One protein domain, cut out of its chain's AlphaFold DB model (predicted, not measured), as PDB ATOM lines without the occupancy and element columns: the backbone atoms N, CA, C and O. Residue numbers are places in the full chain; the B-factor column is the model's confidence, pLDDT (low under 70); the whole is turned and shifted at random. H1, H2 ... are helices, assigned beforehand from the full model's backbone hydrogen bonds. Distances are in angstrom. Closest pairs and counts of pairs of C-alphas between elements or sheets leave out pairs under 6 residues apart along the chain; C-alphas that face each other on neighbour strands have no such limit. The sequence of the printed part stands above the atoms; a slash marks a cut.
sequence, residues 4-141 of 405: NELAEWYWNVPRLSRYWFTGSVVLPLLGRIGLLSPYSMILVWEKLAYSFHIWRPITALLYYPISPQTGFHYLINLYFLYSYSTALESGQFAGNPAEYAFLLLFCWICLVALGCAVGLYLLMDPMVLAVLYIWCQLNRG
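AT A GLANCE: This is residues 4 to 141 of the 405 residues of the protein "Derlin" of Macrostomum lignano (UniProt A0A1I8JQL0). Four long helices, H2, H6, H7 and H8, make a wedge: H2 and H7 form a V that is narrow where they begin, with H6 side by side with H2 and H8 running back between H6 and H7. The short helices H3, H4 and H5 gather at the wide end, where H5 sits between H2 and H7, while residues 4 to 9, mostly in H1, stick out near the narrow end. The 138 printed residues hold eight named helices, H1 to H8 in order, and no named strand; the class is all helix. The whole is compact, with a radius of gyration of the C-alphas of 15.6 A and spans of 40 by 34 by 25 A.

HOW THE PARTS SIT: H1, residues 5 to 12, is close to but not clearly touching H2, residues 15 to 32, with the C-alphas of Tyr 10 and Arg 18 closest at 7.4 A. H3, residues 38 to 41, touches H5, residues 55 to 62, closest at the C-alphas of Met 41 and Ala 60, 5.1 A. H4, residues 45 to 51, is close to but not clearly touching H5, with the C-alphas of Leu 48 and Arg 56 closest at 7.8 A. H2, with residues 23 to 28 alone, touches H5 about perpendicular at 78 degrees; the C-alphas of Ser 24 and Leu 62 are closest, 4.9 A. H6, residues 71 to 90, touches residues 16 to 24 of H2 at a shallow tilt of 16 degrees, opposite ways, closest at the C-alphas of Ser 17 and Ser 85, 5.6 A. H7, residues 97 to 118, is close to but not clearly touching H2, the same way at a steep tilt of 40 degrees, closest at the C-alphas of Leu 16 and Ala 101, 7.0 A. H8, residues 124 to 139, touches H6 the same way at a steep tilt of 38 degrees, only just past shallow, closest at the C-alphas of Leu 81 and Val 128, 5.8 A. Residues 126 to 130 of H8 touch residues 107 to 111 of H7, opposite ways at a steep tilt of 50 degrees, closest at the C-alphas of Leu 111 and Met 127, 7.1 A. Every O i to N i+4 pair is within hydrogen-bond range in H1, H5, H6, H7 and H8, against 13 of 14 in H2 and 2 of 3 in H4; H3 is too short for such a pair.

IN THESE COORDINATES: H1 begins at C-alpha 5, (217.958, 203.207, 173.189). From first to last C-alpha, H2 is 26.3 A long, H6 28.3 A, H7 31.3 A and H8 22.6 A. H7 begins at C-alpha 97, (197.720, 195.334, 185.307), and H8 ends at C-alpha 139, (187.300, 199.263, 169.926).

THE WHOLE: The two C-alphas farthest apart, those of Asn 4 and Tyr 50, are 47.7 A apart. The printed part has no cut, and no link is long. The mean pLDDT of the printed part is 76.6; residues 36 to 52, 92 to 95, 119 to 121 and 138 to 141 are under 70.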
ATOM      1  N   ASN A   4     221.776 202.170 174.995       79.06
ATOM      2  CA  ASN A   4     220.675 202.491 175.891       79.06
ATOM      3  C   ASN A   4     219.317 202.654 175.186       79.06
ATOM      4  O   ASN A   4     218.306 202.445 175.837       79.06
ATOM      5  N   GLU A   5     219.242 202.932 173.877       79.69
ATOM      6  CA  GLU A   5     217.958 203.207 173.189       79.69
ATOM      7  C   GLU A   5     217.032 201.982 173.159       79.69
ATOM      8  O   GLU A   5     215.824 202.087 173.368       79.69
ATOM      9  N   LEU A   6     217.601 200.797 172.921       77.44
ATOM     10  CA  LEU A   6     216.834 199.551 172.881       77.44
ATOM     11  C   LEU A   6     216.429 199.097 174.284       77.44
ATOM     12  O   LEU A   6     215.326 198.586 174.475       77.44
ATOM     13  N   ALA A   7     217.306 199.314 175.264       81.69
ATOM     14  CA  ALA A   7     216.984 199.079 176.660       81.69
ATOM     15  C   ALA A   7     215.849 200.015 177.093       81.69
ATOM     16  O   ALA A   7     214.837 199.539 177.592       81.69
ATOM     17  N   GLU A   8     215.963 201.317 176.842       83.38
ATOM     18  CA  GLU A   8     214.937 202.317 177.144       83.38
ATOM     19  C   GLU A   8     213.604 201.986 176.470       83.38
ATOM     20  O   GLU A   8     212.574 201.959 177.141       83.38
ATOM     21  N   TRP A   9     213.609 201.636 175.180       83.19
ATOM     22  CA  TRP A   9     212.411 201.162 174.487       83.19
ATOM     23  C   TRP A   9     211.795 199.936 175.173       83.19
ATOM     24  O   TRP A   9     210.604 199.936 175.477       83.19
ATOM     25  N   TYR A  10     212.598 198.915 175.481       82.62
ATOM     26  CA  TYR A  10     212.130 197.691 176.131       82.62
ATOM     27  C   TYR A  10     211.587 197.947 177.548       82.62
ATOM     28  O   TYR A  10     210.580 197.361 177.956       82.62
ATOM     29  N   TRP A  11     212.211 198.860 178.297       82.00
ATOM     30  CA  TRP A  11     211.751 199.289 179.618       82.00
ATOM     31  C   TRP A  11     210.483 200.151 179.550       82.00
ATOM     32  O   TRP A  11     209.698 200.107 180.501       82.00
ATOM     33  N   ASN A  12     210.241 200.842 178.431       83.62
ATOM     34  CA  ASN A  12     209.003 201.579 178.158       83.62
ATOM     35  C   ASN A  12     207.820 200.661 177.812       83.62
ATOM     36  O   ASN A  12     206.669 201.061 177.987       83.62
ATOM     37  N   VAL A  13     208.069 199.423 177.366       82.00
ATOM     38  CA  VAL A  13     206.995 198.449 177.120       82.00
ATOM     39  C   VAL A  13     206.311 198.091 178.447       82.00
ATOM     40  O   VAL A  13     207.005 197.730 179.404       82.00
ATOM     41  N   PRO A  14     204.969 198.126 178.532       83.25
ATOM     42  CA  PRO A  14     204.220 197.697 179.711       83.25
ATOM     43  C   PRO A  14     204.615 196.295 180.213       83.25
ATOM     44  O   PRO A  14     205.038 195.431 179.442       83.25
ATOM     45  N   ARG A  15     204.531 196.074 181.533       79.12
ATOM     46  CA  ARG A  15     205.157 194.917 182.201       79.12
ATOM     47  C   ARG A  15     204.634 193.578 181.680       79.12
ATOM     48  O   ARG A  15     205.444 192.678 181.469       79.12
ATOM     49  N   LEU A  16     203.323 193.428 181.474       82.38
ATOM     50  CA  LEU A  16     202.765 192.135 181.065       82.38
ATOM     51  C   LEU A  16     203.074 191.831 179.596       82.38
ATOM     52  O   LEU A  16     203.579 190.752 179.283       82.38
ATOM     53  N   SER A  17     202.854 192.813 178.722       85.62
ATOM     54  CA  SER A  17     203.165 192.744 177.289       85.62
ATOM     55  C   SER A  17     204.638 192.417 177.052       85.62
ATOM     56  O   SER A  17     204.977 191.639 176.164       85.62
ATOM     57  N   ARG A  18     205.523 192.947 177.901       88.25
ATOM     58  CA  ARG A  18     206.959 192.682 177.857       88.25
ATOM     59  C   ARG A  18     207.303 191.226 178.150       88.25
ATOM     60  O   ARG A  18     207.999 190.614 177.346       88.25
ATOM     61  N   TYR A  19     206.828 190.669 179.270       88.44
ATOM     62  CA  TYR A  19     207.095 189.266 179.616       88.44
ATOM     63  C   TYR A  19     206.545 188.319 178.555       88.44
ATOM     64  O   TYR A  19     207.228 187.379 178.144       88.44
ATOM     65  N   TRP A  20     205.342 188.618 178.075       85.50
ATOM     66  CA  TRP A  20     204.684 187.859 177.029       85.50
ATOM     67  C   TRP A  20     205.481 187.868 175.720       85.50
ATOM     68  O   TRP A  20     205.852 186.809 175.216       85.50
ATOM     69  N   PHE A  21     205.841 189.057 175.228       88.44
ATOM     70  CA  PHE A  21     206.663 189.231 174.032       88.44
ATOM     71  C   PHE A  21     208.011 188.516 174.163       88.44
ATOM     72  O   PHE A  21     208.406 187.772 173.266       88.44
ATOM     73  N   THR A  22     208.698 188.662 175.303       89.25
ATOM     74  CA  THR A  22     209.959 187.942 175.514       89.25
ATOM     75  C   THR A  22     209.779 186.437 175.536       89.25
ATOM     76  O   THR A  22     210.610 185.736 174.969       89.25
ATOM     77  N   GLY A  23     208.693 185.931 176.123       88.06
ATOM     78  CA  GLY A  23     208.375 184.507 176.104       88.06
ATOM     79  C   GLY A  23     208.208 183.988 174.677       88.06
ATOM     80  O   GLY A  23     208.812 182.977 174.323       88.06
ATOM     81  N   SER A  24     207.472 184.724 173.839       86.81
ATOM     82  CA  SER A  24     207.226 184.387 172.429       86.81
ATOM     83  C   SER A  24     208.452 184.516 171.523       86.81
ATOM     84  O   SER A  24     208.440 183.962 170.428       86.81
ATOM     85  N   VAL A  25     209.505 185.221 171.943       88.81
ATOM     86  CA  VAL A  25     210.793 185.280 171.228       88.81
ATOM     87  C   VAL A  25     211.735 184.187 171.731       88.81
ATOM     88  O   VAL A  25     212.275 183.408 170.949       88.81
ATOM     89  N   VAL A  26     211.896 184.077 173.048       89.06
ATOM     90  CA  VAL A  26     212.838 183.150 173.683       89.06
ATOM     91  C   VAL A  26     212.462 181.696 173.397       89.06
ATOM     92  O   VAL A  26     213.335 180.913 173.031       89.06
ATOM     93  N   LEU A  27     211.186 181.311 173.495       85.69
ATOM     94  CA  LEU A  27     210.789 179.907 173.320       85.69
ATOM     95  C   LEU A  27     211.040 179.351 171.911       85.69
ATOM     96  O   LEU A  27     211.608 178.260 171.810       85.69
ATOM     97  N   PRO A  28     210.695 180.059 170.823       84.12
ATOM     98  CA  PRO A  28     211.044 179.618 169.475       84.12
ATOM     99  C   PRO A  28     212.559 179.566 169.215       84.12
ATOM    100  O   PRO A  28     213.041 178.643 168.553       84.12
ATOM    101  N   LEU A  29     213.331 180.500 169.784       85.19
ATOM    102  CA  LEU A  29     214.799 180.484 169.734       85.19
ATOM    103  C   LEU A  29     215.383 179.260 170.460       85.19
ATOM    104  O   LEU A  29     216.248 178.578 169.909       85.19
ATOM    105  N   LEU A  30     214.866 178.924 171.646       84.12
ATOM    106  CA  LEU A  30     215.248 177.715 172.386       84.12
ATOM    107  C   LEU A  30     214.911 176.431 171.615       84.12
ATOM    108  O   LEU A  30     215.700 175.483 171.634       84.12
ATOM    109  N   GLY A  31     213.778 176.409 170.906       78.44
ATOM    110  CA  GLY A  31     213.415 175.307 170.012       78.44
ATOM    111  C   GLY A  31     214.422 175.123 168.872       78.44
ATOM    112  O   GLY A  31     214.783 173.995 168.542       78.44
ATOM    113  N   ARG A  32     214.955 176.220 168.319       76.94
ATOM    114  CA  ARG A  32     215.951 176.177 167.235       76.94
ATOM    115  C   ARG A  32     217.344 175.745 167.698       76.94
ATOM    116  O   ARG A  32     218.051 175.092 166.939       76.94
ATOM    117  N   ILE A  33     217.714 176.074 168.936       83.06
ATOM    118  CA  ILE A  33     218.958 175.601 169.573       83.06
ATOM    119  C   ILE A  33     218.882 174.087 169.873       83.06
ATOM    120  O   ILE A  33     219.896 173.458 170.160       83.06
ATOM    121  N   GLY A  34     217.693 173.476 169.771       72.75
ATOM    122  CA  GLY A  34     217.485 172.050 170.023       72.75
ATOM    123  C   GLY A  34     217.430 171.698 171.511       72.75
ATOM    124  O   GLY A  34     217.453 170.521 171.860       72.75
ATOM    125  N   LEU A  35     217.331 172.703 172.393       71.44
ATOM    126  CA  LEU A  35     217.267 172.504 173.845       71.44
ATOM    127  C   LEU A  35     215.944 171.844 174.277       71.44
ATOM    128  O   LEU A  35     215.869 171.185 175.311       71.44
ATOM    129  N   LEU A  36     214.891 172.032 173.478       68.56
ATOM    130  CA  LEU A  36     213.563 171.466 173.681       68.56
ATOM    131  C   LEU A  36     213.175 170.679 172.428       68.56
ATOM    132  O   LEU A  36     213.144 171.234 171.332       68.56
ATOM    133  N   SER A  37     212.869 169.385 172.575       69.25
ATOM    134  CA  SER A  37     212.429 168.576 171.431       69.25
ATOM    135  C   SER A  37     211.093 169.128 170.896       69.25
ATOM    136  O   SER A  37     210.170 169.276 171.710       69.25
ATOM    137  N   PRO A  38     210.912 169.316 169.576       66.19
ATOM    138  CA  PRO A  38     209.645 169.774 168.988       66.19
ATOM    139  C   PRO A  38     208.429 168.927 169.406       66.19
ATOM    140  O   PRO A  38     207.346 169.452 169.642       66.19
ATOM    141  N   TYR A  39     208.628 167.623 169.625       66.88
ATOM    142  CA  TYR A  39     207.603 166.690 170.116       66.88
ATOM    143  C   TYR A  39     207.085 166.997 171.530       66.88
ATOM    144  O   TYR A  39     206.001 166.558 171.916       66.88
ATOM    145  N   SER A  40     207.852 167.732 172.336       60.69
ATOM    146  CA  SER A  40     207.447 168.121 173.690       60.69
ATOM    147  C   SER A  40     206.633 169.416 173.724       60.69
ATOM    148  O   SER A  40     205.973 169.667 174.729       60.69
ATOM    149  N   MET A  41     206.643 170.189 172.630       62.00
ATOM    150  CA  MET A  41     205.904 171.449 172.473       62.00
ATOM    151  C   MET A  41     204.508 171.276 171.871       62.00
ATOM    152  O   MET A  41     203.693 172.186 171.973       62.00
ATOM    153  N   ILE A  42     204.221 170.116 171.284       68.81
ATOM    154  CA  ILE A  42     202.889 169.790 170.777       68.81
ATOM    155  C   ILE A  42     201.964 169.471 171.958       68.81
ATOM    156  O   ILE A  42     202.318 168.686 172.851       68.81
ATOM    157  N   LEU A  43     200.772 170.072 171.957       64.31
ATOM    158  CA  LEU A  43     199.730 169.747 172.924       64.31
ATOM    159  C   LEU A  43     199.181 168.342 172.613       64.31
ATOM    160  O   LEU A  43     198.530 168.133 171.596       64.31
ATOM    161  N   VAL A  44     199.460 167.365 173.483       64.50
ATOM    162  CA  VAL A  44     198.897 166.006 173.402       64.50
ATOM    163  C   VAL A  44     198.062 165.752 174.651       64.50
ATOM    164  O   VAL A  44     198.594 165.733 175.765       64.50
ATOM    165  N   TRP A  45     196.758 165.551 174.456       57.56
ATOM    166  CA  TRP A  45     195.762 165.398 175.521       57.56
ATOM    167  C   TRP A  45     196.075 164.247 176.489       57.56
ATOM    168  O   TRP A  45     196.036 164.430 177.706       57.56
ATOM    169  N   GLU A  46     196.492 163.095 175.958       59.22
ATOM    170  CA  GLU A  46     196.810 161.894 176.744       59.22
ATOM    171  C   GLU A  46     197.844 162.161 177.846       59.22
ATOM    172  O   GLU A  46     197.675 161.726 178.983       59.22
ATOM    173  N   LYS A  47     198.894 162.939 177.546       56.75
ATOM    174  CA  LYS A  47     199.975 163.229 178.506       56.75
ATOM    175  C   LYS A  47     199.651 164.366 179.472       56.75
ATOM    176  O   LYS A  47     200.316 164.477 180.505       56.75
ATOM    177  N   LEU A  48     198.671 165.211 179.149       61.56
ATOM    178  CA  LEU A  48     198.204 166.277 180.035       61.56
ATOM    179  C   LEU A  48     197.346 165.690 181.164       61.56
ATOM    180  O   LEU A  48     197.591 165.992 182.331       61.56
ATOM    181  N   ALA A  49     196.400 164.811 180.816       59.97
ATOM    182  CA  ALA A  49     195.463 164.208 181.760       59.97
ATOM    183  C   ALA A  49     196.112 163.142 182.665       59.97
ATOM    184  O   ALA A  49     195.790 163.074 183.848       59.97
ATOM    185  N   TYR A  50     197.054 162.346 182.141       60.84
ATOM    186  CA  TYR A  50     197.674 161.254 182.909       60.84
ATOM    187  C   TYR A  50     198.881 161.655 183.769       60.84
ATOM    188  O   TYR A  50     199.230 160.922 184.690       60.84
ATOM    189  N   SER A  51     199.560 162.774 183.490       60.06
ATOM    190  CA  SER A  51     200.814 163.123 184.191       60.06
ATOM    191  C   SER A  51     200.928 164.585 184.637       60.06
ATOM    192  O   SER A  51     201.996 164.985 185.085       60.06
ATOM    193  N   PHE A  52     199.857 165.388 184.536       62.22
ATOM    194  CA  PHE A  52     199.820 166.794 184.986       62.22
ATOM    195  C   PHE A  52     201.059 167.621 184.582       62.22
ATOM    196  O   PHE A  52     201.604 168.404 185.358       62.22
ATOM    197  N   HIS A  53     201.523 167.474 183.340       74.69
ATOM    198  CA  HIS A  53     202.657 168.243 182.830       74.69
ATOM    199  C   HIS A  53     202.240 169.683 182.470       74.69
ATOM    200  O   HIS A  53     202.015 169.999 181.301       74.69
ATOM    201  N   ILE A  54     202.153 170.566 183.474       77.25
ATOM    202  CA  ILE A  54     201.674 171.964 183.348       77.25
ATOM    203  C   ILE A  54     202.552 172.810 182.407       77.25
ATOM    204  O   ILE A  54     202.072 173.757 181.790       77.25
ATOM    205  N   TRP A  55     203.830 172.464 182.238       75.69
ATOM    206  CA  TRP A  55     204.724 173.216 181.353       75.69
ATOM    207  C   TRP A  55     204.385 173.054 179.866       75.69
ATOM    208  O   TRP A  55     204.630 173.976 179.095       75.69
ATOM    209  N   ARG A  56     203.792 171.925 179.454       76.56
ATOM    210  CA  ARG A  56     203.459 171.647 178.045       76.56
ATOM    211  C   ARG A  56     202.487 172.665 177.438       76.56
ATOM    212  O   ARG A  56     202.839 173.231 176.405       76.56
ATOM    213  N   PRO A  57     201.321 172.969 178.044       77.00
ATOM    214  CA  PRO A  57     200.410 173.987 177.518       77.00
ATOM    215  C   PRO A  57     200.995 175.404 177.568       77.00
ATOM    216  O   PRO A  57     200.648 176.228 176.726       77.00
ATOM    217  N   ILE A  58     201.905 175.689 178.507       79.69
ATOM    218  CA  ILE A  58     202.617 176.976 178.556       79.69
ATOM    219  C   ILE A  58     203.562 177.089 177.353       79.69
ATOM    220  O   ILE A  58     203.556 178.095 176.645       79.69
ATOM    221  N   THR A  59     204.337 176.039 177.074       76.75
ATOM    222  CA  THR A  59     205.222 176.017 175.905       76.75
ATOM    223  C   THR A  59     204.447 175.976 174.591       76.75
ATOM    224  O   THR A  59     204.860 176.641 173.655       76.75
ATOM    225  N   ALA A  60     203.310 175.276 174.520       77.19
ATOM    226  CA  ALA A  60     202.478 175.180 173.316       77.19
ATOM    227  C   ALA A  60     201.801 176.509 172.944       77.19
ATOM    228  O   ALA A  60     201.511 176.748 171.774       77.19
ATOM    229  N   LEU A  61     201.557 177.375 173.932       77.31
ATOM    230  CA  LEU A  61     201.020 178.710 173.695       77.31
ATOM    231  C   LEU A  61     202.072 179.657 173.102       77.31
ATOM    232  O   LEU A  61     201.766 180.464 172.230       77.31
ATOM    233  N   LEU A  62     203.304 179.593 173.606       77.75
ATOM    234  CA  LEU A  62     204.371 180.533 173.241       77.75
ATOM    235  C   LEU A  62     205.241 180.024 172.079       77.75
ATOM    236  O   LEU A  62     206.025 180.790 171.518       77.75
ATOM    237  N   TYR A  63     205.139 178.740 171.733       77.88
ATOM    238  CA  TYR A  63     205.917 178.123 170.670       77.88
ATOM    239  C   TYR A  63     205.287 178.352 169.297       77.88
ATOM    240  O   TYR A  63     204.116 178.061 169.072       77.88
ATOM    241  N   TYR A  64     206.120 178.803 168.363       78.00
ATOM    242  CA  TYR A  64     205.810 178.879 166.946       78.00
ATOM    243  C   TYR A  64     206.882 178.099 166.167       78.00
ATOM    244  O   TYR A  64     208.074 178.284 166.435       78.00
ATOM    245  N   PRO A  65     206.508 177.227 165.216       72.25
ATOM    246  CA  PRO A  65     207.453 176.395 164.499       72.25
ATOM    247  C   PRO A  65     208.175 177.265 163.471       72.25
ATOM    248  O   PRO A  65     207.629 177.610 162.428       72.25
ATOM    249  N   ILE A  66     209.420 177.643 163.765       70.31
ATOM    250  CA  ILE A  66     210.224 178.462 162.854       70.31
ATOM    251  C   ILE A  66     210.805 177.560 161.761       70.31
ATOM    252  O   ILE A  66     211.921 177.043 161.886       70.31
ATOM    253  N   SER A  67     210.062 177.391 160.666       73.06
ATOM    254  CA  SER A  67     210.612 176.851 159.421       73.06
ATOM    255  C   SER A  67     211.144 177.991 158.536       73.06
ATOM    256  O   SER A  67     210.652 179.119 158.619       73.06
ATOM    257  N   PRO A  68     212.130 177.739 157.655       71.06
ATOM    258  CA  PRO A  68     212.666 178.761 156.749       71.06
ATOM    259  C   PRO A  68     211.600 179.425 155.860       71.06
ATOM    260  O   PRO A  68     211.780 180.559 155.435       71.06
ATOM    261  N   GLN A  69     210.483 178.735 155.609       72.19
ATOM    262  CA  GLN A  69     209.366 179.222 154.796       72.19
ATOM    263  C   GLN A  69     208.299 179.980 155.614       72.19
ATOM    264  O   GLN A  69     207.562 180.782 155.055       72.19
ATOM    265  N   THR A  70     208.220 179.770 156.934       78.44
ATOM    266  CA  THR A  70     207.183 180.353 157.819       78.44
ATOM    267  C   THR A  70     207.693 181.486 158.712       78.44
ATOM    268  O   THR A  70     206.913 182.094 159.446       78.44
ATOM    269  N   GLY A  71     208.987 181.818 158.636       78.62
ATOM    270  CA  GLY A  71     209.604 182.865 159.455       78.62
ATOM    271  C   GLY A  71     208.990 184.257 159.260       78.62
ATOM    272  O   GLY A  71     208.881 185.012 160.219       78.62
ATOM    273  N   PHE A  72     208.526 184.592 158.053       81.12
ATOM    274  CA  PHE A  72     207.831 185.864 157.820       81.12
ATOM    275  C   PHE A  72     206.466 185.915 158.524       81.12
ATOM    276  O   PHE A  72     206.157 186.896 159.195       81.12
ATOM    277  N   HIS A  73     205.684 184.834 158.444       78.31
ATOM    278  CA  HIS A  73     204.390 184.728 159.126       78.31
ATOM    279  C   HIS A  73     204.549 184.829 160.653       78.31
ATOM    280  O   HIS A  73     203.797 185.544 161.310       78.31
ATOM    281  N   TYR A  74     205.606 184.224 161.206       84.19
ATOM    282  CA  TYR A  74     205.979 184.397 162.612       84.19
ATOM    283  C   TYR A  74     206.208 185.865 162.993       84.19
ATOM    284  O   TYR A  74     205.677 186.319 164.001       84.19
ATOM    285  N   LEU A  75     206.987 186.612 162.200       84.00
ATOM    286  CA  LEU A  75     207.290 188.019 162.488       84.00
ATOM    287  C   LEU A  75     206.036 188.894 162.461       84.00
ATOM    288  O   LEU A  75     205.886 189.769 163.311       84.00
ATOM    289  N   ILE A  76     205.130 188.640 161.516       79.94
ATOM    290  CA  ILE A  76     203.847 189.342 161.435       79.94
ATOM    291  C   ILE A  76     202.972 189.020 162.651       79.94
ATOM    292  O   ILE A  76     202.469 189.939 163.297       79.94
ATOM    293  N   ASN A  77     202.864 187.750 163.037       79.06
ATOM    294  CA  ASN A  77     202.121 187.364 164.238       79.06
ATOM    295  C   ASN A  77     202.740 187.946 165.512       79.06
ATOM    296  O   ASN A  77     202.020 188.397 166.401       79.06
ATOM    297  N   LEU A  78     204.071 188.006 165.589       85.00
ATOM    298  CA  LEU A  78     204.797 188.626 166.694       85.00
ATOM    299  C   LEU A  78     204.563 190.146 166.746       85.00
ATOM    300  O   LEU A  78     204.410 190.708 167.832       85.00
ATOM    301  N   TYR A  79     204.490 190.807 165.587       84.19
ATOM    302  CA  TYR A  79     204.147 192.223 165.487       84.19
ATOM    303  C   TYR A  79     202.714 192.492 165.949       84.19
ATOM    304  O   TYR A  79     202.501 193.378 166.777       84.19
ATOM    305  N   PHE A  80     201.739 191.710 165.476       81.12
ATOM    306  CA  PHE A  80     200.350 191.834 165.920       81.12
ATOM    307  C   PHE A  80     200.234 191.612 167.423       81.12
ATOM    308  O   PHE A  80     199.659 192.439 168.130       81.12
ATOM    309  N   LEU A  81     200.867 190.559 167.933       84.69
ATOM    310  CA  LEU A  81     200.920 190.288 169.360       84.69
ATOM    311  C   LEU A  81     201.447 191.496 170.145       84.69
ATOM    312  O   LEU A  81     200.803 191.932 171.097       84.69
ATOM    313  N   TYR A  82     202.585 192.062 169.740       85.31
ATOM    314  CA  TYR A  82     203.179 193.228 170.396       85.31
ATOM    315  C   TYR A  82     202.277 194.470 170.308       85.31
ATOM    316  O   TYR A  82     201.993 195.104 171.324       85.31
ATOM    317  N   SER A  83     201.780 194.805 169.117       83.75
ATOM    318  CA  SER A  83     200.984 196.015 168.887       83.75
ATOM    319  C   SER A  83     199.657 195.987 169.647       83.75
ATOM    320  O   SER A  83     199.260 196.992 170.234       83.75
ATOM    321  N   TYR A  84     198.961 194.849 169.658       82.50
ATOM    322  CA  TYR A  84     197.647 194.753 170.296       82.50
ATOM    323  C   TYR A  84     197.737 194.535 171.808       82.50
ATOM    324  O   TYR A  84     196.934 195.107 172.545       82.50
ATOM    325  N   SER A  85     198.730 193.781 172.299       85.56
ATOM    326  CA  SER A  85     198.950 193.635 173.750       85.56
ATOM    327  C   SER A  85     199.301 194.970 174.404       85.56
ATOM    328  O   SER A  85     198.675 195.360 175.392       85.56
ATOM    329  N   THR A  86     200.213 195.732 173.794       84.62
ATOM    330  CA  THR A  86     200.589 197.057 174.298       84.62
ATOM    331  C   THR A  86     199.426 198.045 174.232       84.62
ATOM    332  O   THR A  86     199.224 198.794 175.189       84.62
ATOM    333  N   ALA A  87     198.604 198.018 173.176       82.50
ATOM    334  CA  ALA A  87     197.406 198.854 173.070       82.50
ATOM    335  C   ALA A  87     196.337 198.509 174.128       82.50
ATOM    336  O   ALA A  87     195.703 199.410 174.679       82.50
ATOM    337  N   LEU A  88     196.153 197.225 174.454       78.50
ATOM    338  CA  LEU A  88     195.233 196.784 175.510       78.50
ATOM    339  C   LEU A  88     195.716 197.190 176.909       78.50
ATOM    340  O   LEU A  88     194.922 197.702 177.703       78.50
ATOM    341  N   GLU A  89     197.003 196.986 177.208       82.31
ATOM    342  CA  GLU A  89     197.577 197.270 178.530       82.31
ATOM    343  C   GLU A  89     197.699 198.779 178.800       82.31
ATOM    344  O   GLU A  89     197.472 199.221 179.927       82.31
ATOM    345  N   SER A  90     198.021 199.577 177.774       80.00
ATOM    346  CA  SER A  90     198.175 201.036 177.896       80.00
ATOM    347  C   SER A  90     196.875 201.827 177.728       80.00
ATOM    348  O   SER A  90     196.765 202.912 178.289       80.00
ATOM    349  N   GLY A  91     195.894 201.305 176.984       76.12
ATOM    350  CA  GLY A  91     194.607 201.966 176.772       76.12
ATOM    351  C   GLY A  91     193.611 201.670 177.891       76.12
ATOM    352  O   GLY A  91     193.375 202.488 178.777       76.12
ATOM    353  N   GLN A  92     193.009 200.481 177.845       65.88
ATOM    354  CA  GLN A  92     191.826 200.148 178.649       65.88
ATOM    355  C   GLN A  92     192.161 199.714 180.081       65.88
ATOM    356  O   GLN A  92     191.372 199.957 180.994       65.88
ATOM    357  N   PHE A  93     193.335 199.112 180.291       65.00
ATOM    358  CA  PHE A  93     193.775 198.606 181.598       65.00
ATOM    359  C   PHE A  93     194.860 199.468 182.261       65.00
ATOM    360  O   PHE A  93     195.563 199.011 183.170       65.00
ATOM    361  N   ALA A  94     194.971 200.738 181.857       65.69
ATOM    362  CA  ALA A  94     195.907 201.687 182.445       65.69
ATOM    363  C   ALA A  94     195.677 201.823 183.968       65.69
ATOM    364  O   ALA A  94     194.664 202.352 184.424       65.69
ATOM    365  N   GLY A  95     196.628 201.327 184.770       66.94
ATOM    366  CA  GLY A  95     196.617 201.405 186.240       66.94
ATOM    367  C   GLY A  95     196.270 200.102 186.976       66.94
ATOM    368  O   GLY A  95     196.711 199.931 188.116       66.94
ATOM    369  N   ASN A  96     195.595 199.147 186.322       73.19
ATOM    370  CA  ASN A  96     195.223 197.845 186.900       73.19
ATOM    371  C   ASN A  96     195.784 196.665 186.073       73.19
ATOM    372  O   ASN A  96     195.021 195.889 185.494       73.19
ATOM    373  N   PRO A  97     197.115 196.440 186.064       74.94
ATOM    374  CA  PRO A  97     197.720 195.334 185.307       74.94
ATOM    375  C   PRO A  97     197.255 193.944 185.782       74.94
ATOM    376  O   PRO A  97     197.365 192.968 185.046       74.94
ATOM    377  N   ALA A  98     196.717 193.843 187.003       74.62
ATOM    378  CA  ALA A  98     196.180 192.605 187.559       74.62
ATOM    379  C   ALA A  98     194.919 192.110 186.824       74.62
ATOM    380  O   ALA A  98     194.744 190.904 186.663       74.62
ATOM    381  N   GLU A  99     194.059 193.022 186.364       75.94
ATOM    382  CA  GLU A  99     192.839 192.674 185.619       75.94
ATOM    383  C   GLU A  99     193.193 192.161 184.222       75.94
ATOM    384  O   GLU A  99     192.679 191.129 183.792       75.94
ATOM    385  N   TYR A 100     194.157 192.811 183.565       82.44
ATOM    386  CA  TYR A 100     194.686 192.357 182.282       82.44
ATOM    387  C   TYR A 100     195.381 190.992 182.400       82.44
ATOM    388  O   TYR A 100     195.110 190.095 181.608       82.44
ATOM    389  N   ALA A 101     196.200 190.776 183.438       84.12
ATOM    390  CA  ALA A 101     196.835 189.479 183.684       84.12
ATOM    391  C   ALA A 101     195.821 188.358 183.938       84.12
ATOM    392  O   ALA A 101     195.994 187.244 183.445       84.12
ATOM    393  N   PHE A 102     194.742 188.644 184.670       81.81
ATOM    394  CA  PHE A 102     193.678 187.671 184.886       81.81
ATOM    395  C   PHE A 102     192.908 187.361 183.595       81.81
ATOM    396  O   PHE A 102     192.652 186.190 183.318       81.81
ATOM    397  N   LEU A 103     192.576 188.376 182.792       82.12
ATOM    398  CA  LEU A 103     191.952 188.201 181.477       82.12
ATOM    399  C   LEU A 103     192.809 187.304 180.576       82.12
ATOM    400  O   LEU A 103     192.299 186.388 179.934       82.12
ATOM    401  N   LEU A 104     194.117 187.544 180.574       83.94
ATOM    402  CA  LEU A 104     195.075 186.813 179.760       83.94
ATOM    403  C   LEU A 104     195.195 185.347 180.219       83.94
ATOM    404  O   LEU A 104     195.104 184.431 179.404       83.94
ATOM    405  N   LEU A 105     195.293 185.109 181.531       84.81
ATOM    406  CA  LEU A 105     195.271 183.758 182.104       84.81
ATOM    407  C   LEU A 105     193.953 183.024 181.828       84.81
ATOM    408  O   LEU A 105     193.967 181.825 181.559       84.81
ATOM    409  N   PHE A 106     192.820 183.722 181.888       83.19
ATOM    410  CA  PHE A 106     191.516 183.144 181.573       83.19
ATOM    411  C   PHE A 106     191.428 182.742 180.097       83.19
ATOM    412  O   PHE A 106     191.060 181.609 179.799       83.19
ATOM    413  N   CYS A 107     191.851 183.626 179.191       84.12
ATOM    414  CA  CYS A 107     191.930 183.345 177.761       84.12
ATOM    415  C   CYS A 107     192.821 182.125 177.475       84.12
ATOM    416  O   CYS A 107     192.418 181.224 176.741       84.12
ATOM    417  N   TRP A 108     193.975 182.027 178.143       83.25
ATOM    418  CA  TRP A 108     194.847 180.859 178.041       83.25
ATOM    419  C   TRP A 108     194.154 179.563 178.478       83.25
ATOM    420  O   TRP A 108     194.215 178.570 177.757       83.25
ATOM    421  N   ILE A 109     193.466 179.559 179.623       84.25
ATOM    422  CA  ILE A 109     192.746 178.372 180.114       84.25
ATOM    423  C   ILE A 109     191.648 177.951 179.127       84.25
ATOM    424  O   ILE A 109     191.521 176.760 178.840       84.25
ATOM    425  N   CYS A 110     190.894 178.906 178.575       82.19
ATOM    426  CA  CYS A 110     189.869 178.627 177.566       82.19
ATOM    427  C   CYS A 110     190.473 178.030 176.288       82.19
ATOM    428  O   CYS A 110     189.945 177.057 175.760       82.19
ATOM    429  N   LEU A 111     191.612 178.548 175.822       81.00
ATOM    430  CA  LEU A 111     192.299 178.018 174.642       81.00
ATOM    431  C   LEU A 111     192.912 176.641 174.879       81.00
ATOM    432  O   LEU A 111     192.921 175.812 173.973       81.00
ATOM    433  N   VAL A 112     193.387 176.363 176.094       80.81
ATOM    434  CA  VAL A 112     193.816 175.013 176.471       80.81
ATOM    435  C   VAL A 112     192.621 174.062 176.441       80.81
ATOM    436  O   VAL A 112     192.739 172.986 175.860       80.81
ATOM    437  N   ALA A 113     191.467 174.454 176.986       81.44
ATOM    438  CA  ALA A 113     190.249 173.644 176.925       81.44
ATOM    439  C   ALA A 113     189.781 173.402 175.474       81.44
ATOM    440  O   ALA A 113     189.488 172.262 175.111       81.44
ATOM    441  N   LEU A 114     189.801 174.437 174.626       78.06
ATOM    442  CA  LEU A 114     189.485 174.341 173.196       78.06
ATOM    443  C   LEU A 114     190.459 173.429 172.445       78.06
ATOM    444  O   LEU A 114     190.037 172.562 171.679       78.06
ATOM    445  N   GLY A 115     191.759 173.559 172.715       72.31
ATOM    446  CA  GLY A 115     192.780 172.688 172.141       72.31
ATOM    447  C   GLY A 115     192.596 171.223 172.532       72.31
ATOM    448  O   GLY A 115     192.835 170.340 171.711       72.31
ATOM    449  N   CYS A 116     192.093 170.956 173.740       72.94
ATOM    450  CA  CYS A 116     191.761 169.602 174.185       72.94
ATOM    451  C   CYS A 116     190.506 169.043 173.496       72.94
ATOM    452  O   CYS A 116     190.482 167.862 173.164       72.94
ATOM    453  N   ALA A 117     189.483 169.871 173.262       73.38
ATOM    454  CA  ALA A 117     188.230 169.440 172.638       73.38
ATOM    455  C   ALA A 117     188.350 169.209 171.121       73.38
ATOM    456  O   ALA A 117     187.732 168.290 170.587       73.38
ATOM    457  N   VAL A 118     189.131 170.046 170.431       71.50
ATOM    458  CA  VAL A 118     189.280 170.024 168.963       71.50
ATOM    459  C   VAL A 118     190.536 169.258 168.522       71.50
ATOM    460  O   VAL A 118     190.647 168.861 167.367       71.50
ATOM    461  N   GLY A 119     191.478 169.000 169.435       67.81
ATOM    462  CA  GLY A 119     192.753 168.354 169.109       67.81
ATOM    463  C   GLY A 119     193.729 169.294 168.394       67.81
ATOM    464  O   GLY A 119     194.460 168.865 167.504       67.81
ATOM    465  N   LEU A 120     193.734 170.583 168.756       65.44
ATOM    466  CA  LEU A 120     194.639 171.573 168.165       65.44
ATOM    467  C   LEU A 120     196.057 171.408 168.718       65.44
ATOM    468  O   LEU A 120     196.293 171.459 169.926       65.44
ATOM    469  N   TYR A 121     197.015 171.261 167.806       68.81
ATOM    470  CA  TYR A 121     198.414 170.989 168.138       68.81
ATOM    471  C   TYR A 121     199.229 172.249 168.479       68.81
ATOM    472  O   TYR A 121     200.214 172.147 169.213       68.81
ATOM    473  N   LEU A 122     198.825 173.421 167.970       72.69
ATOM    474  CA  LEU A 122     199.486 174.717 168.172       72.69
ATOM    475  C   LEU A 122     198.486 175.790 168.603       72.69
ATOM    476  O   LEU A 122     197.436 175.947 167.986       72.69
ATOM    477  N   LEU A 123     198.824 176.520 169.672       73.12
ATOM    478  CA  LEU A 123     197.914 177.469 170.328       73.12
ATOM    479  C   LEU A 123     198.318 178.938 170.134       73.12
ATOM    480  O   LEU A 123     197.605 179.827 170.589       73.12
ATOM    481  N   MET A 124     199.434 179.214 169.456       79.38
ATOM    482  CA  MET A 124     199.926 180.581 169.275       79.38
ATOM    483  C   MET A 124     198.981 181.413 168.386       79.38
ATOM    484  O   MET A 124     198.526 182.475 168.810       79.38
ATOM    485  N   ASP A 125     198.608 180.902 167.207       77.06
ATOM    486  CA  ASP A 125     197.696 181.585 166.277       77.06
ATOM    487  C   ASP A 125     196.324 181.917 166.903       77.06
ATOM    488  O   ASP A 125     195.939 183.091 166.884       77.06
ATOM    489  N   PRO A 126     195.599 180.971 167.542       81.25
ATOM    490  CA  PRO A 126     194.318 181.294 168.170       81.25
ATOM    491  C   PRO A 126     194.468 182.213 169.390       81.25
ATOM    492  O   PRO A 126     193.556 182.978 169.691       81.25
ATOM    493  N   MET A 127     195.617 182.210 170.073       82.00
ATOM    494  CA  MET A 127     195.877 183.144 171.172       82.00
ATOM    495  C   MET A 127     196.039 184.584 170.681       82.00
ATOM    496  O   MET A 127     195.460 185.504 171.263       82.00
ATOM    497  N   VAL A 128     196.798 184.794 169.604       83.75
ATOM    498  CA  VAL A 128     196.942 186.127 168.995       83.75
ATOM    499  C   VAL A 128     195.590 186.622 168.493       83.75
ATOM    500  O   VAL A 128     195.229 187.770 168.760       83.75
ATOM    501  N   LEU A 129     194.815 185.750 167.841       78.81
ATOM    502  CA  LEU A 129     193.469 186.076 167.373       78.81
ATOM    503  C   LEU A 129     192.513 186.400 168.522       78.81
ATOM    504  O   LEU A 129     191.765 187.364 168.410       78.81
ATOM    505  N   ALA A 130     192.568 185.685 169.646       81.62
ATOM    506  CA  ALA A 130     191.731 185.985 170.807       81.62
ATOM    507  C   ALA A 130     192.054 187.361 171.418       81.62
ATOM    508  O   ALA A 130     191.150 188.138 171.727       81.62
ATOM    509  N   VAL A 131     193.339 187.708 171.554       80.62
ATOM    510  CA  VAL A 131     193.762 189.027 172.060       80.62
ATOM    511  C   VAL A 131     193.369 190.142 171.088       80.62
ATOM    512  O   VAL A 131     192.853 191.180 171.511       80.62
ATOM    513  N   LEU A 132     193.570 189.919 169.790       79.94
ATOM    514  CA  LEU A 132     193.137 190.834 168.738       79.94
ATOM    515  C   LEU A 132     191.618 191.015 168.751       79.94
ATOM    516  O   LEU A 132     191.139 192.144 168.710       79.94
ATOM    517  N   TYR A 133     190.862 189.927 168.865       77.75
ATOM    518  CA  TYR A 133     189.409 189.951 168.945       77.75
ATOM    519  C   TYR A 133     188.937 190.792 170.127       77.75
ATOM    520  O   TYR A 133     188.087 191.662 169.952       77.75
ATOM    521  N   ILE A 134     189.523 190.593 171.312       80.25
ATOM    522  CA  ILE A 134     189.221 191.399 172.499       80.25
ATOM    523  C   ILE A 134     189.479 192.876 172.196       80.25
ATOM    524  O   ILE A 134     188.606 193.712 172.415       80.25
ATOM    525  N   TRP A 135     190.635 193.213 171.625       76.44
ATOM    526  CA  TRP A 135     190.935 194.594 171.248       76.44
ATOM    527  C   TRP A 135     189.923 195.160 170.239       76.44
ATOM    528  O   TRP A 135     189.394 196.251 170.450       76.44
ATOM    529  N   CYS A 136     189.579 194.406 169.194       70.12
ATOM    530  CA  CYS A 136     188.564 194.780 168.211       70.12
ATOM    531  C   CYS A 136     187.182 194.956 168.846       70.12
ATOM    532  O   CYS A 136     186.462 195.882 168.483       70.12
ATOM    533  N   GLN A 137     186.804 194.110 169.799       71.69
ATOM    534  CA  GLN A 137     185.515 194.176 170.480       71.69
ATOM    535  C   GLN A 137     185.428 195.394 171.402       71.69
ATOM    536  O   GLN A 137     184.394 196.060 171.441       71.69
ATOM    537  N   LEU A 138     186.520 195.732 172.092       64.06
ATOM    538  CA  LEU A 138     186.596 196.941 172.912       64.06
ATOM    539  C   LEU A 138     186.623 198.209 172.045       64.06
ATOM    540  O   LEU A 138     186.060 199.229 172.436       64.06
ATOM    541  N   ASN A 139     187.210 198.133 170.847       59.94
ATOM    542  CA  ASN A 139     187.300 199.263 169.926       59.94
ATOM    543  C   ASN A 139     186.141 199.374 168.919       59.94
ATOM    544  O   ASN A 139     185.985 200.426 168.296       59.94
ATOM    545  N   ARG A 140     185.266 198.364 168.803       51.72
ATOM    546  CA  ARG A 140     184.011 198.422 168.019       51.72
ATOM    547  C   ARG A 140     183.083 199.554 168.476       51.72
ATOM    548  O   ARG A 140     182.227 199.989 167.711       51.72
ATOM    549  N   GLY A 141     183.272 200.053 169.699       46.41
ATOM    550  CA  GLY A 141     182.526 201.168 170.271       46.41
ATOM    551  C   GLY A 141     182.999 202.568 169.864       46.41
ATOM    552  O   GLY A 141     182.244 203.513 170.065       46.41
TER     553      GLY A 141